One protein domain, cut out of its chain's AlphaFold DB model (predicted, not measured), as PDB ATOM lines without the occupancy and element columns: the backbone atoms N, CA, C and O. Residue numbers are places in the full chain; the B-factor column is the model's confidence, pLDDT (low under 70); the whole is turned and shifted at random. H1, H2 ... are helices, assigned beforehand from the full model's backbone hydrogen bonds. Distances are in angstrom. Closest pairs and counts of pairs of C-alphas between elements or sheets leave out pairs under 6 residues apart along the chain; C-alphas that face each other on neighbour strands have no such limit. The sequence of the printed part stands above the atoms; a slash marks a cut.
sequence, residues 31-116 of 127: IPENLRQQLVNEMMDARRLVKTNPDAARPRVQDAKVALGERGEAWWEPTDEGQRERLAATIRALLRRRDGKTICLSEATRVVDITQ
ATOM      1  N   ILE A  31      99.053  91.170 135.553       95.25
ATOM      2  CA  ILE A  31      97.898  91.243 136.451       95.25
ATOM      3  C   ILE A  31      97.121  89.917 136.395       95.25
ATOM      4  O   ILE A  31      96.637  89.542 135.318       95.25
ATOM      5  N   PRO A  32      96.879  89.249 137.542       94.50
ATOM      6  CA  PRO A  32      96.046  88.055 137.590       94.50
ATOM      7  C   PRO A  32      94.674  88.278 136.944       94.50
ATOM      8  O   PRO A  32      94.000  89.272 137.225       94.50
ATOM      9  N   GLU A  33      94.234  87.336 136.105       94.00
ATOM     10  CA  GLU A  33      92.996  87.427 135.311       94.00
ATOM     11  C   GLU A  33      91.781  87.878 136.133       94.00
ATOM     12  O   GLU A  33      91.049  88.785 135.737       94.00
ATOM     13  N   ASN A  34      91.590  87.292 137.315       94.38
ATOM     14  CA  ASN A  34      90.463  87.598 138.192       94.38
ATOM     15  C   ASN A  34      90.477  89.053 138.696       94.38
ATOM     16  O   ASN A  34      89.417  89.659 138.870       94.38
ATOM     17  N   LEU A  35      91.662  89.614 138.947       96.31
ATOM     18  CA  LEU A  35      91.834  91.004 139.363       96.31
ATOM     19  C   LEU A  35      91.697  91.934 138.160       96.31
ATOM     20  O   LEU A  35      90.976  92.930 138.244       96.31
ATOM     21  N   ARG A  36      92.282  91.570 137.012       97.56
ATOM     22  CA  ARG A  36      92.132  92.323 135.763       97.56
ATOM     23  C   ARG A  36      90.660  92.465 135.385       97.56
ATOM     24  O   ARG A  36      90.205  93.573 135.109       97.56
ATOM     25  N   GLN A  37      89.889  91.379 135.450       97.69
ATOM     26  CA  GLN A  37      88.460  91.407 135.143       97.69
ATOM     27  C   GLN A  37      87.674  92.288 136.127       97.69
ATOM     28  O   GLN A  37      86.777  93.017 135.706       97.69
ATOM     29  N   GLN A  38      88.016  92.286 137.421       97.62
ATOM     30  CA  GLN A  38      87.403  93.193 138.402       97.62
ATOM     31  C   GLN A  38      87.680  94.667 138.080       97.62
ATOM     32  O   GLN A  38      86.756  95.480 138.124       97.62
ATOM     33  N   LEU A  39      88.918  95.004 137.710       98.38
ATOM     34  CA  LEU A  39      89.305  96.364 137.328       98.38
ATOM     35  C   LEU A  39      88.613  96.815 136.033       98.38
ATOM     36  O   LEU A  39      88.117  97.939 135.955       98.38
ATOM     37  N   VAL A  40      88.512  95.928 135.037       98.38
ATOM     38  CA  VAL A  40      87.745  96.183 133.807       98.38
ATOM     39  C   VAL A  40      86.269  96.410 134.128       98.38
ATOM     40  O   VAL A  40      85.671  97.349 133.599       98.38
ATOM     41  N   ASN A  41      85.681  95.599 135.009       98.19
ATOM     42  CA  ASN A  41      84.284  95.749 135.409       98.19
ATOM     43  C   ASN A  41      84.044  97.104 136.092       98.19
ATOM     44  O   ASN A  41      83.156  97.833 135.662       98.19
ATOM     45  N   GLU A  42      84.876  97.496 137.062       98.12
ATOM     46  CA  GLU A  42      84.798  98.829 137.688       98.12
ATOM     47  C   GLU A  42      84.959  99.954 136.664       98.12
ATOM     48  O   GLU A  42      84.212 100.931 136.694       98.12
ATOM     49  N   MET A  43      85.894  99.823 135.713       98.44
ATOM     50  CA  MET A  43      86.053 100.810 134.646       98.44
ATOM     51  C   MET A  43      84.767 100.947 133.821       98.44
ATOM     52  O   MET A  43      84.372 102.064 133.480       98.44
ATOM     53  N   MET A  44      84.115  99.835 133.480       98.25
ATOM     54  CA  MET A  44      82.864  99.853 132.724       98.25
ATOM     55  C   MET A  44      81.703 100.415 133.547       98.25
ATOM     56  O   MET A  44      80.897 101.169 133.001       98.25
ATOM     57  N   ASP A  45      81.625 100.102 134.840       97.00
ATOM     58  CA  ASP A  45      80.632 100.657 135.765       97.00
ATOM     59  C   ASP A  45      80.776 102.181 135.860       97.00
ATOM     60  O   ASP A  45      79.808 102.917 135.662       97.00
ATOM     61  N   ALA A  46      82.006 102.666 136.038       97.56
ATOM     62  CA  ALA A  46      82.321 104.087 136.049       97.56
ATOM     63  C   ALA A  46      81.991 104.775 134.713       97.56
ATOM     64  O   ALA A  46      81.415 105.861 134.705       97.56
ATOM     65  N   ARG A  47      82.294 104.146 133.566       97.62
ATOM     66  CA  ARG A  47      81.975 104.705 132.238       97.62
ATOM     67  C   ARG A  47      80.477 104.929 132.035       97.62
ATOM     68  O   ARG A  47      80.107 105.913 131.397       97.62
ATOM     69  N   ARG A  48      79.618 104.069 132.592       97.00
ATOM     70  CA  ARG A  48      78.157 104.245 132.506       97.00
ATOM     71  C   ARG A  48      77.675 105.506 133.230       97.00
ATOM     72  O   ARG A  48      76.686 106.092 132.806       97.00
ATOM     73  N   LEU A  49      78.409 105.967 134.244       95.31
ATOM     74  CA  LEU A  49      78.102 107.196 134.980       95.31
ATOM     75  C   LEU A  49      78.578 108.472 134.278       95.31
ATOM     76  O   LEU A  49      78.154 109.552 134.662       95.31
ATOM     77  N   VAL A  50      79.419 108.398 133.240       94.56
ATOM     78  CA  VAL A  50      80.010 109.601 132.611       94.56
ATOM     79  C   VAL A  50      78.950 110.575 132.094       94.56
ATOM     80  O   VAL A  50      79.164 111.781 132.138       94.56
ATOM     81  N   LYS A  51      77.805 110.067 131.618       93.62
ATOM     82  CA  LYS A  51      76.711 110.909 131.115       93.62
ATOM     83  C   LYS A  51      75.867 111.544 132.223       93.62
ATOM     84  O   LYS A  51      75.281 112.590 131.984       93.62
ATOM     85  N   THR A  52      75.766 110.909 133.390       96.88
ATOM     86  CA  THR A  52      74.841 111.311 134.465       96.88
ATOM     87  C   THR A  52      75.541 111.992 135.636       96.88
ATOM     88  O   THR A  52      74.970 112.878 136.259       96.88
ATOM     89  N   ASN A  53      76.778 111.599 135.937       96.62
ATOM     90  CA  ASN A  53      77.614 112.161 136.991       96.62
ATOM     91  C   ASN A  53      79.100 112.113 136.570       96.62
ATOM     92  O   ASN A  53      79.860 111.245 137.020       96.62
ATOM     93  N   PRO A  54      79.529 113.006 135.657       94.50
ATOM     94  CA  PRO A  54      80.878 112.989 135.094       94.50
ATOM     95  C   PRO A  54      81.971 113.202 136.145       94.50
ATOM     96  O   PRO A  54      83.036 112.589 136.037       94.50
ATOM     97  N   ASP A  55      81.712 114.021 137.162       96.94
ATOM     98  CA  ASP A  55      82.700 114.355 138.191       96.94
ATOM     99  C   ASP A  55      82.968 113.174 139.124       96.94
ATOM    100  O   ASP A  55      84.116 112.926 139.487       96.94
ATOM    101  N   ALA A  56      81.951 112.353 139.415       94.19
ATOM    102  CA  ALA A  56      82.157 111.077 140.097       94.19
ATOM    103  C   ALA A  56      82.763 110.001 139.175       94.19
ATOM    104  O   ALA A  56      83.486 109.118 139.636       94.19
ATOM    105  N   ALA A  57      82.474 110.037 137.872       97.19
ATOM    106  CA  ALA A  57      82.902 109.004 136.929       97.19
ATOM    107  C   ALA A  57      84.384 109.111 136.537       97.19
ATOM    108  O   ALA A  57      85.091 108.100 136.480       97.19
ATOM    109  N   ARG A  58      84.869 110.325 136.250       97.31
ATOM    110  CA  ARG A  58      86.222 110.559 135.712       97.31
ATOM    111  C   ARG A  58      87.336 110.028 136.629       97.31
ATOM    112  O   ARG A  58      88.183 109.295 136.108       97.31
ATOM    113  N   PRO A  59      87.337 110.289 137.953       98.06
ATOM    114  CA  PRO A  59      88.360 109.756 138.853       98.06
ATOM    115  C   PRO A  59      88.344 108.226 138.917       98.06
ATOM    116  O   PRO A  59      89.396 107.594 138.928       98.06
ATOM    117  N   ARG A  60      87.157 107.606 138.875       98.19
ATOM    118  CA  ARG A  60      87.015 106.141 138.904       98.19
ATOM    119  C   ARG A  60      87.599 105.482 137.658       98.19
ATOM    120  O   ARG A  60      88.320 104.493 137.767       98.19
ATOM    121  N   VAL A  61      87.325 106.049 136.479       98.56
ATOM    122  CA  VAL A  61      87.921 105.585 135.216       98.56
ATOM    123  C   VAL A  61      89.435 105.771 135.237       98.56
ATOM    124  O   VAL A  61      90.152 104.888 134.774       98.56
ATOM    125  N   GLN A  62      89.923 106.898 135.760       98.38
ATOM    126  CA  GLN A  62      91.356 107.149 135.883       98.38
ATOM    127  C   GLN A  62      92.026 106.101 136.776       98.38
ATOM    128  O   GLN A  62      92.964 105.455 136.321       98.38
ATOM    129  N   ASP A  63      91.511 105.880 137.986       98.62
ATOM    130  CA  ASP A  63      92.037 104.878 138.918       98.62
ATOM    131  C   ASP A  63      92.079 103.480 138.290       98.62
ATOM    132  O   ASP A  63      93.105 102.809 138.345       98.62
ATOM    133  N   ALA A  64      90.988 103.047 137.650       98.56
ATOM    134  CA  ALA A  64      90.937 101.729 137.027       98.56
ATOM    135  C   ALA A  64      91.956 101.594 135.882       98.56
ATOM    136  O   ALA A  64      92.622 100.567 135.770       98.56
ATOM    137  N   LYS A  65      92.135 102.639 135.062       98.44
ATOM    138  CA  LYS A  65      93.142 102.648 133.989       98.44
ATOM    139  C   LYS A  65      94.571 102.663 134.518       98.44
ATOM    140  O   LYS A  65      95.428 102.018 133.925       98.44
ATOM    141  N   VAL A  66      94.833 103.385 135.605       98.56
ATOM    142  CA  VAL A  66      96.146 103.368 136.262       98.56
ATOM    143  C   VAL A  66      96.422 101.978 136.836       98.56
ATOM    144  O   VAL A  66      97.464 101.404 136.545       98.56
ATOM    145  N   ALA A  67      95.462 101.380 137.547       98.12
ATOM    146  CA  ALA A  67      95.580 100.024 138.087       98.12
ATOM    147  C   ALA A  67      95.860  98.974 136.993       98.12
ATOM    148  O   ALA A  67      96.783  98.170 137.123       98.12
ATOM    149  N   LEU A  68      95.129  99.045 135.872       98.25
ATOM    150  CA  LEU A  68      95.342  98.203 134.687       98.25
ATOM    151  C   LEU A  68      96.692  98.443 133.994       98.25
ATOM    152  O   LEU A  68      97.056  97.674 133.111       98.25
ATOM    153  N   GLY A  69      97.422  99.500 134.348       97.56
ATOM    154  CA  GLY A  69      98.660  99.883 133.681       97.56
ATOM    155  C   GLY A  69      98.438 100.621 132.360       97.56
ATOM    156  O   GLY A  69      99.398 100.908 131.664       97.56
ATOM    157  N   GLU A  70      97.218 101.013 131.999       97.94
ATOM    158  CA  GLU A  70      96.913 101.752 130.758       97.94
ATOM    159  C   GLU A  70      97.256 103.251 130.852       97.94
ATOM    160  O   GLU A  70      97.377 103.933 129.834       97.94
ATOM    161  N   ARG A  71      97.398 103.784 132.075       97.88
ATOM    162  CA  ARG A  71      97.771 105.181 132.379       97.88
ATOM    163  C   ARG A  71      98.716 105.277 133.578       97.88
ATOM    164  O   ARG A  71      98.830 104.326 134.341       97.88
ATOM    165  N   GLY A  72      99.356 106.435 133.746       95.81
ATOM    166  CA  GLY A  72     100.403 106.642 134.752       95.81
ATOM    167  C   GLY A  72     101.768 106.195 134.233       95.81
ATOM    168  O   GLY A  72     101.979 106.145 133.018       95.81
ATOM    169  N   GLU A  73     102.677 105.836 135.130       95.31
ATOM    170  CA  GLU A  73     103.992 105.302 134.766       95.31
ATOM    171  C   GLU A  73     103.885 103.997 133.957       95.31
ATOM    172  O   GLU A  73     102.862 103.303 133.982       95.31
ATOM    173  N   ALA A  74     104.902 103.707 133.147       94.75
ATOM    174  CA  ALA A  74     104.956 102.509 132.325       94.75
ATOM    175  C   ALA A  74     105.203 101.258 133.180       94.75
ATOM    176  O   ALA A  74     106.143 101.203 133.963       94.75
ATOM    177  N   TRP A  75     104.391 100.215 132.995       94.38
ATOM    178  CA  TRP A  75     104.478  99.001 133.814       94.38
ATOM    179  C   TRP A  75     105.702  98.121 133.514       94.38
ATOM    180  O   TRP A  75     106.027  97.254 134.314       94.38
ATOM    181  N   TRP A  76     106.390  98.327 132.387       94.12
ATOM    182  CA  TRP A  76     107.608  97.583 132.034       94.12
ATOM    183  C   TRP A  76     108.890  98.182 132.629       94.12
ATOM    184  O   TRP A  76     109.913  97.505 132.632       94.12
ATOM    185  N   GLU A  77     108.834  99.415 133.135       91.94
ATOM    186  CA  GLU A  77     109.950 100.135 133.765       91.94
ATOM    187  C   GLU A  77     109.437 100.924 134.987       91.94
ATOM    188  O   GLU A  77     109.459 102.156 134.985       91.94
ATOM    189  N   PRO A  78     108.897 100.244 136.018       89.19
ATOM    190  CA  PRO A  78     108.292 100.935 137.146       89.19
ATOM    191  C   PRO A  78     109.344 101.492 138.115       89.19
ATOM    192  O   PRO A  78     110.329 100.827 138.442       89.19
ATOM    193  N   THR A  79     109.079 102.681 138.645       93.44
ATOM    194  CA  THR A  79     109.757 103.276 139.796       93.44
ATOM    195  C   THR A  79     108.973 102.999 141.074       93.44
ATOM    196  O   THR A  79     107.797 102.627 141.046       93.44
ATOM    197  N   ASP A  80     109.600 103.206 142.230       92.81
ATOM    198  CA  ASP A  80     108.916 103.026 143.512       92.81
ATOM    199  C   ASP A  80     107.714 103.974 143.670       92.81
ATOM    200  O   ASP A  80     106.710 103.598 144.274       92.81
ATOM    201  N   GLU A  81     107.792 105.196 143.128       94.69
ATOM    202  CA  GLU A  81     106.678 106.150 143.180       94.69
ATOM    203  C   GLU A  81     105.525 105.702 142.286       94.69
ATOM    204  O   GLU A  81     104.393 105.600 142.760       94.69
ATOM    205  N   GLY A  82     105.795 105.326 141.034       94.88
ATOM    206  CA  GLY A  82     104.735 104.828 140.160       94.88
ATOM    207  C   GLY A  82     104.107 103.532 140.675       94.88
ATOM    208  O   GLY A  82     102.893 103.347 140.543       94.88
ATOM    209  N   GLN A  83     104.870 102.665 141.354       94.25
ATOM    210  CA  GLN A  83     104.305 101.505 142.054       94.25
ATOM    211  C   GLN A  83     103.368 101.914 143.195       94.25
ATOM    212  O   GLN A  83     102.278 101.345 143.310       94.25
ATOM    213  N   ARG A  84     103.739 102.908 144.015       95.31
ATOM    214  CA  ARG A  84     102.872 103.435 145.083       95.31
ATOM    215  C   ARG A  84     101.580 104.021 144.521       95.31
ATOM    216  O   ARG A  84     100.496 103.679 145.001       95.31
ATOM    217  N   GLU A  85     101.672 104.847 143.483       97.00
ATOM    218  CA  GLU A  85     100.504 105.440 142.826       97.00
ATOM    219  C   GLU A  85      99.580 104.367 142.241       97.00
ATOM    220  O   GLU A  85      98.358 104.396 142.443       97.00
ATOM    221  N   ARG A  86     100.162 103.379 141.556       97.12
ATOM    222  CA  ARG A  86      99.421 102.276 140.946       97.12
ATOM    223  C   ARG A  86      98.767 101.373 141.986       97.12
ATOM    224  O   ARG A  86      97.621 100.956 141.793       97.12
ATOM    225  N   LEU A  87      99.437 101.119 143.109       96.31
ATOM    226  CA  LEU A  87      98.874 100.375 144.233       96.31
ATOM    227  C   LEU A  87      97.685 101.128 144.839       96.31
ATOM    228  O   LEU A  87      96.614 100.548 145.025       96.31
ATOM    229  N   ALA A  88      97.827 102.433 145.076       96.94
ATOM    230  CA  ALA A  88      96.752 103.261 145.612       96.94
ATOM    231  C   ALA A  88      95.533 103.300 144.668       96.94
ATOM    232  O   ALA A  88      94.391 103.157 145.115       96.94
ATOM    233  N   ALA A  89      95.760 103.433 143.358       98.19
ATOM    234  CA  ALA A  89      94.707 103.372 142.344       98.19
ATOM    235  C   ALA A  89      94.003 102.005 142.317       98.19
ATOM    236  O   ALA A  89      92.772 101.940 142.253       98.19
ATOM    237  N   THR A  90      94.771 100.919 142.442       97.62
ATOM    238  CA  THR A  90      94.255  99.545 142.520       97.62
ATOM    239  C   THR A  90      93.336  99.364 143.722       97.62
ATOM    240  O   THR A  90      92.213  98.884 143.566       97.62
ATOM    241  N   ILE A  91      93.772  99.796 144.908       96.31
ATOM    242  CA  ILE A  91      92.987  99.720 146.146       96.31
ATOM    243  C   ILE A  91      91.650 100.446 145.974       96.31
ATOM    244  O   ILE A  91      90.591  99.864 146.214       96.31
ATOM    245  N   ARG A  92      91.678 101.694 145.489       97.06
ATOM    246  CA  ARG A  92      90.461 102.488 145.263       97.06
ATOM    247  C   ARG A  92      89.511 101.828 144.261       97.06
ATOM    248  O   ARG A  92      88.304 101.797 144.497       97.06
ATOM    249  N   ALA A  93      90.034 101.299 143.156       97.62
ATOM    250  CA  ALA A  93      89.227 100.647 142.127       97.62
ATOM    251  C   ALA A  93      88.587  99.341 142.627       97.62
ATOM    252  O   ALA A  93      87.388  99.138 142.437       97.62
ATOM    253  N   LEU A  94      89.350  98.481 143.310       96.31
ATOM    254  CA  LEU A  94      88.831  97.220 143.843       96.31
ATOM    255  C   LEU A  94      87.817  97.439 144.968       96.31
ATOM    256  O   LEU A  94      86.795  96.755 144.989       96.31
ATOM    257  N   LEU A  95      88.048  98.412 145.858       95.69
ATOM    258  CA  LEU A  95      87.079  98.767 146.899       95.69
ATOM    259  C   LEU A  95      85.749  99.199 146.284       95.69
ATOM    260  O   LEU A  95      84.707  98.695 146.688       95.69
ATOM    261  N   ARG A  96      85.759 100.065 145.264       95.50
ATOM    262  CA  ARG A  96      84.519 100.462 144.577       95.50
ATOM    263  C   ARG A  96      83.839  99.294 143.879       95.50
ATOM    264  O   ARG A  96      82.630  99.154 144.009       95.50
ATOM    265  N   ARG A  97      84.603  98.421 143.210       95.31
ATOM    266  CA  ARG A  97      84.042  97.238 142.542       95.31
ATOM    267  C   ARG A  97      83.319  96.303 143.508       95.31
ATOM    268  O   ARG A  97      82.387  95.609 143.115       95.31
ATOM    269  N   ARG A  98      83.823  96.220 144.737       93.88
ATOM    270  CA  ARG A  98      83.314  95.345 145.793       93.88
ATOM    271  C   ARG A  98      82.322  96.069 146.712       93.88
ATOM    272  O   ARG A  98      82.069  95.574 147.804       93.88
ATOM    273  N   ASP A  99      81.787  97.221 146.296       88.81
ATOM    274  CA  ASP A  99      80.849  98.045 147.070       88.81
ATOM    275  C   ASP A  99      81.377  98.406 148.472       88.81
ATOM    276  O   ASP A  99      80.667  98.348 149.472       88.81
ATOM    277  N   GLY A 100      82.669  98.729 148.561       77.06
ATOM    278  CA  GLY A 100      83.356  99.098 149.800       77.06
ATOM    279  C   GLY A 100      83.724  97.925 150.713       77.06
ATOM    280  O   GLY A 100      84.279  98.153 151.786       77.06
ATOM    281  N   LYS A 101      83.452  96.676 150.314       84.38
ATOM    282  CA  LYS A 101      83.863  95.489 151.080       84.38
ATOM    283  C   LYS A 101      85.383  95.343 151.111       84.38
ATOM    284  O   LYS A 101      86.094  95.840 150.238       84.38
ATOM    285  N   THR A 102      85.872  94.619 152.113       83.56
ATOM    286  CA  THR A 102      87.299  94.414 152.368       83.56
ATOM    287  C   THR A 102      88.054  93.868 151.155       83.56
ATOM    288  O   THR A 102      87.596  92.990 150.417       83.56
ATOM    289  N   ILE A 103      89.263  94.393 150.971       83.88
ATOM    290  CA  ILE A 103      90.284  93.834 150.087       83.88
ATOM    291  C   ILE A 103      91.428  93.338 150.962       83.88
ATOM    292  O   ILE A 103      91.775  93.987 151.951       83.88
ATOM    293  N   CYS A 104      92.028  92.201 150.618       84.94
ATOM    294  CA  CYS A 104      93.287  91.834 151.249       84.94
ATOM    295  C   CYS A 104      94.414  92.623 150.576       84.94
ATOM    296  O   CYS A 104      94.478  92.680 149.346       84.94
ATOM    297  N   LEU A 105      95.322  93.220 151.355       80.75
ATOM    298  CA  LEU A 105      96.442  93.996 150.809       80.75
ATOM    299  C   LEU A 105      97.269  93.172 149.811       80.75
ATOM    300  O   LEU A 105      97.655  93.685 148.765       80.75
ATOM    301  N   SER A 106      97.451  91.875 150.080       85.44
ATOM    302  CA  SER A 106      98.184  90.966 149.195       85.44
ATOM    303  C   SER A 106      97.517  90.753 147.831       85.44
ATOM    304  O   SER A 106      98.180  90.357 146.879       85.44
ATOM    305  N   GLU A 107      96.203  90.959 147.705       85.12
ATOM    306  CA  GLU A 107      95.544  90.939 146.394       85.12
ATOM    307  C   GLU A 107      95.910  92.185 145.589       85.12
ATOM    308  O   GLU A 107      96.189  92.086 144.397       85.12
ATOM    309  N   ALA A 108      95.938  93.354 146.234       85.06
ATOM    310  CA  ALA A 108      96.287  94.604 145.573       85.06
ATOM    311  C   ALA A 108      97.767  94.634 145.157       85.06
ATOM    312  O   ALA A 108      98.081  95.122 144.072       85.06
ATOM    313  N   THR A 109      98.670  94.058 145.960       90.00
ATOM    314  CA  THR A 109     100.092  93.977 145.592       90.00
ATOM    315  C   THR A 109     100.334  93.107 144.359       90.00
ATOM    316  O   THR A 109     101.173  93.456 143.537       90.00
ATOM    317  N   ARG A 110      99.544  92.048 144.136       89.44
ATOM    318  CA  ARG A 110      99.628  91.216 142.916       89.44
ATOM    319  C   ARG A 110      99.300  91.962 141.618       89.44
ATOM    320  O   ARG A 110      99.570  91.436 140.548       89.44
ATOM    321  N   VAL A 111      98.695  93.150 141.686       87.50
ATOM    322  CA  VAL A 111      98.437  93.995 140.503       87.50
ATOM    323  C   VAL A 111      99.666  94.824 140.119       87.50
ATOM    324  O   VAL A 111      99.799  95.205 138.959       87.50
ATOM    325  N   VAL A 112     100.542  95.128 141.081       86.38
ATOM    326  CA  VAL A 112     101.751  95.945 140.869       86.38
ATOM    327  C   VAL A 112     103.034  95.119 140.829       86.38
ATOM    328  O   VAL A 112     104.053  95.612 140.355       86.38
ATOM    329  N   ASP A 113     102.991  93.876 141.309       79.69
ATOM    330  CA  ASP A 113     104.133  92.971 141.331       79.69
ATOM    331  C   ASP A 113     104.482  92.463 139.922       79.69
ATOM    332  O   ASP A 113     103.985  91.439 139.450       79.69
ATOM    333  N   ILE A 114     105.402  93.172 139.266       65.50
ATOM    334  CA  ILE A 114     105.926  92.817 137.943       65.50
ATOM    335  C   ILE A 114     106.766  91.527 137.944       65.50
ATOM    336  O   ILE A 114     107.122  91.024 136.874       65.50
ATOM    337  N   THR A 115     107.101  90.963 139.113       58.12
ATOM    338  CA  THR A 115     107.935  89.751 139.195       58.12
ATOM    339  C   THR A 115     107.193  88.487 138.765       58.12
ATOM    340  O   THR A 115     107.836  87.543 138.310       58.12
ATOM    341  N   GLN A 116     105.853  88.496 138.774       50.09
ATOM    342  CA  GLN A 116     105.024  87.371 138.312       50.09
ATOM    343  C   GLN A 116     105.110  87.134 136.790       50.09
ATOM    344  O   GLN A 116     104.727  86.068 136.310       50.09
TER     345      GLN A 116
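What this domain is: This is residues 31 to 116 of the 127 residues of an uncharacterized protein of Corynebacterium cystitidis DSM 20524 (UniProt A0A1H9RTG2). The longest helix, H3, crosses one side of a helical hairpin made of H1 and H2, and the short helix H4 packs on H3 near the hairpin's open end, where H1 begins and H2 ends. The printed part has 86 residues with four named helices, in the order H1, H2, H3, H4, and no named strand; the class is all helix. It is compact, with a radius of gyration of the C-alphas of 12.3 A, and elongated, spanning 39 by 24 by 19 A.

Where its parts are: Find C-alpha 80 at (108.916, 103.026, 143.512); from there H3 runs 25.6 A to residue 97. Look next at H1, residues 33 to 49, which begins at (92.996, 87.427, 135.311) and is 24.8 A long. H2 is residues 54 to 67, 19.8 A. H4, residues 105 to 112, runs 11.4 A and ends at (101.751, 95.945, 140.869).

How they stand to each other: Start at H3, the hub, which touches the three other helices. Its residues 86 to 93 touch H2, closest at the C-alphas of Asp 63 and Ala 89, 4.6 A, at a steep tilt of 55 degrees. Its residues 90 to 97 touch residues 38 to 42 of H1, closest at the C-alphas of Glu 42 and Arg 97, 5.2 A; the tilt of 69 degrees is steep, only just short of about perpendicular. Its residues 83 to 91 touch H4, closest at the C-alphas of Ile 91 and Ala 108, 6.1 A. H1 and H2 form a hairpin at a shallow tilt of 17 degrees, closest at the C-alphas of Ala 46 and Ala 57, 5.0 A. The packing is mostly crossed, with one of four touching pairs at a shallow tilt. Each O i to N i+4 pair is within hydrogen-bond range in H3, against 12 of 13 in H1, 8 of 10 in H2 and 2 of 4 in H4.

The domain as a whole: The printed part has no cut, and its farthest C-alphas, Thr 52 and Thr 115, are 39.8 A apart. Residues 68 to 79 are the long link from H2 to H3. Look for pLDDT under 70 at residues 114 to 116.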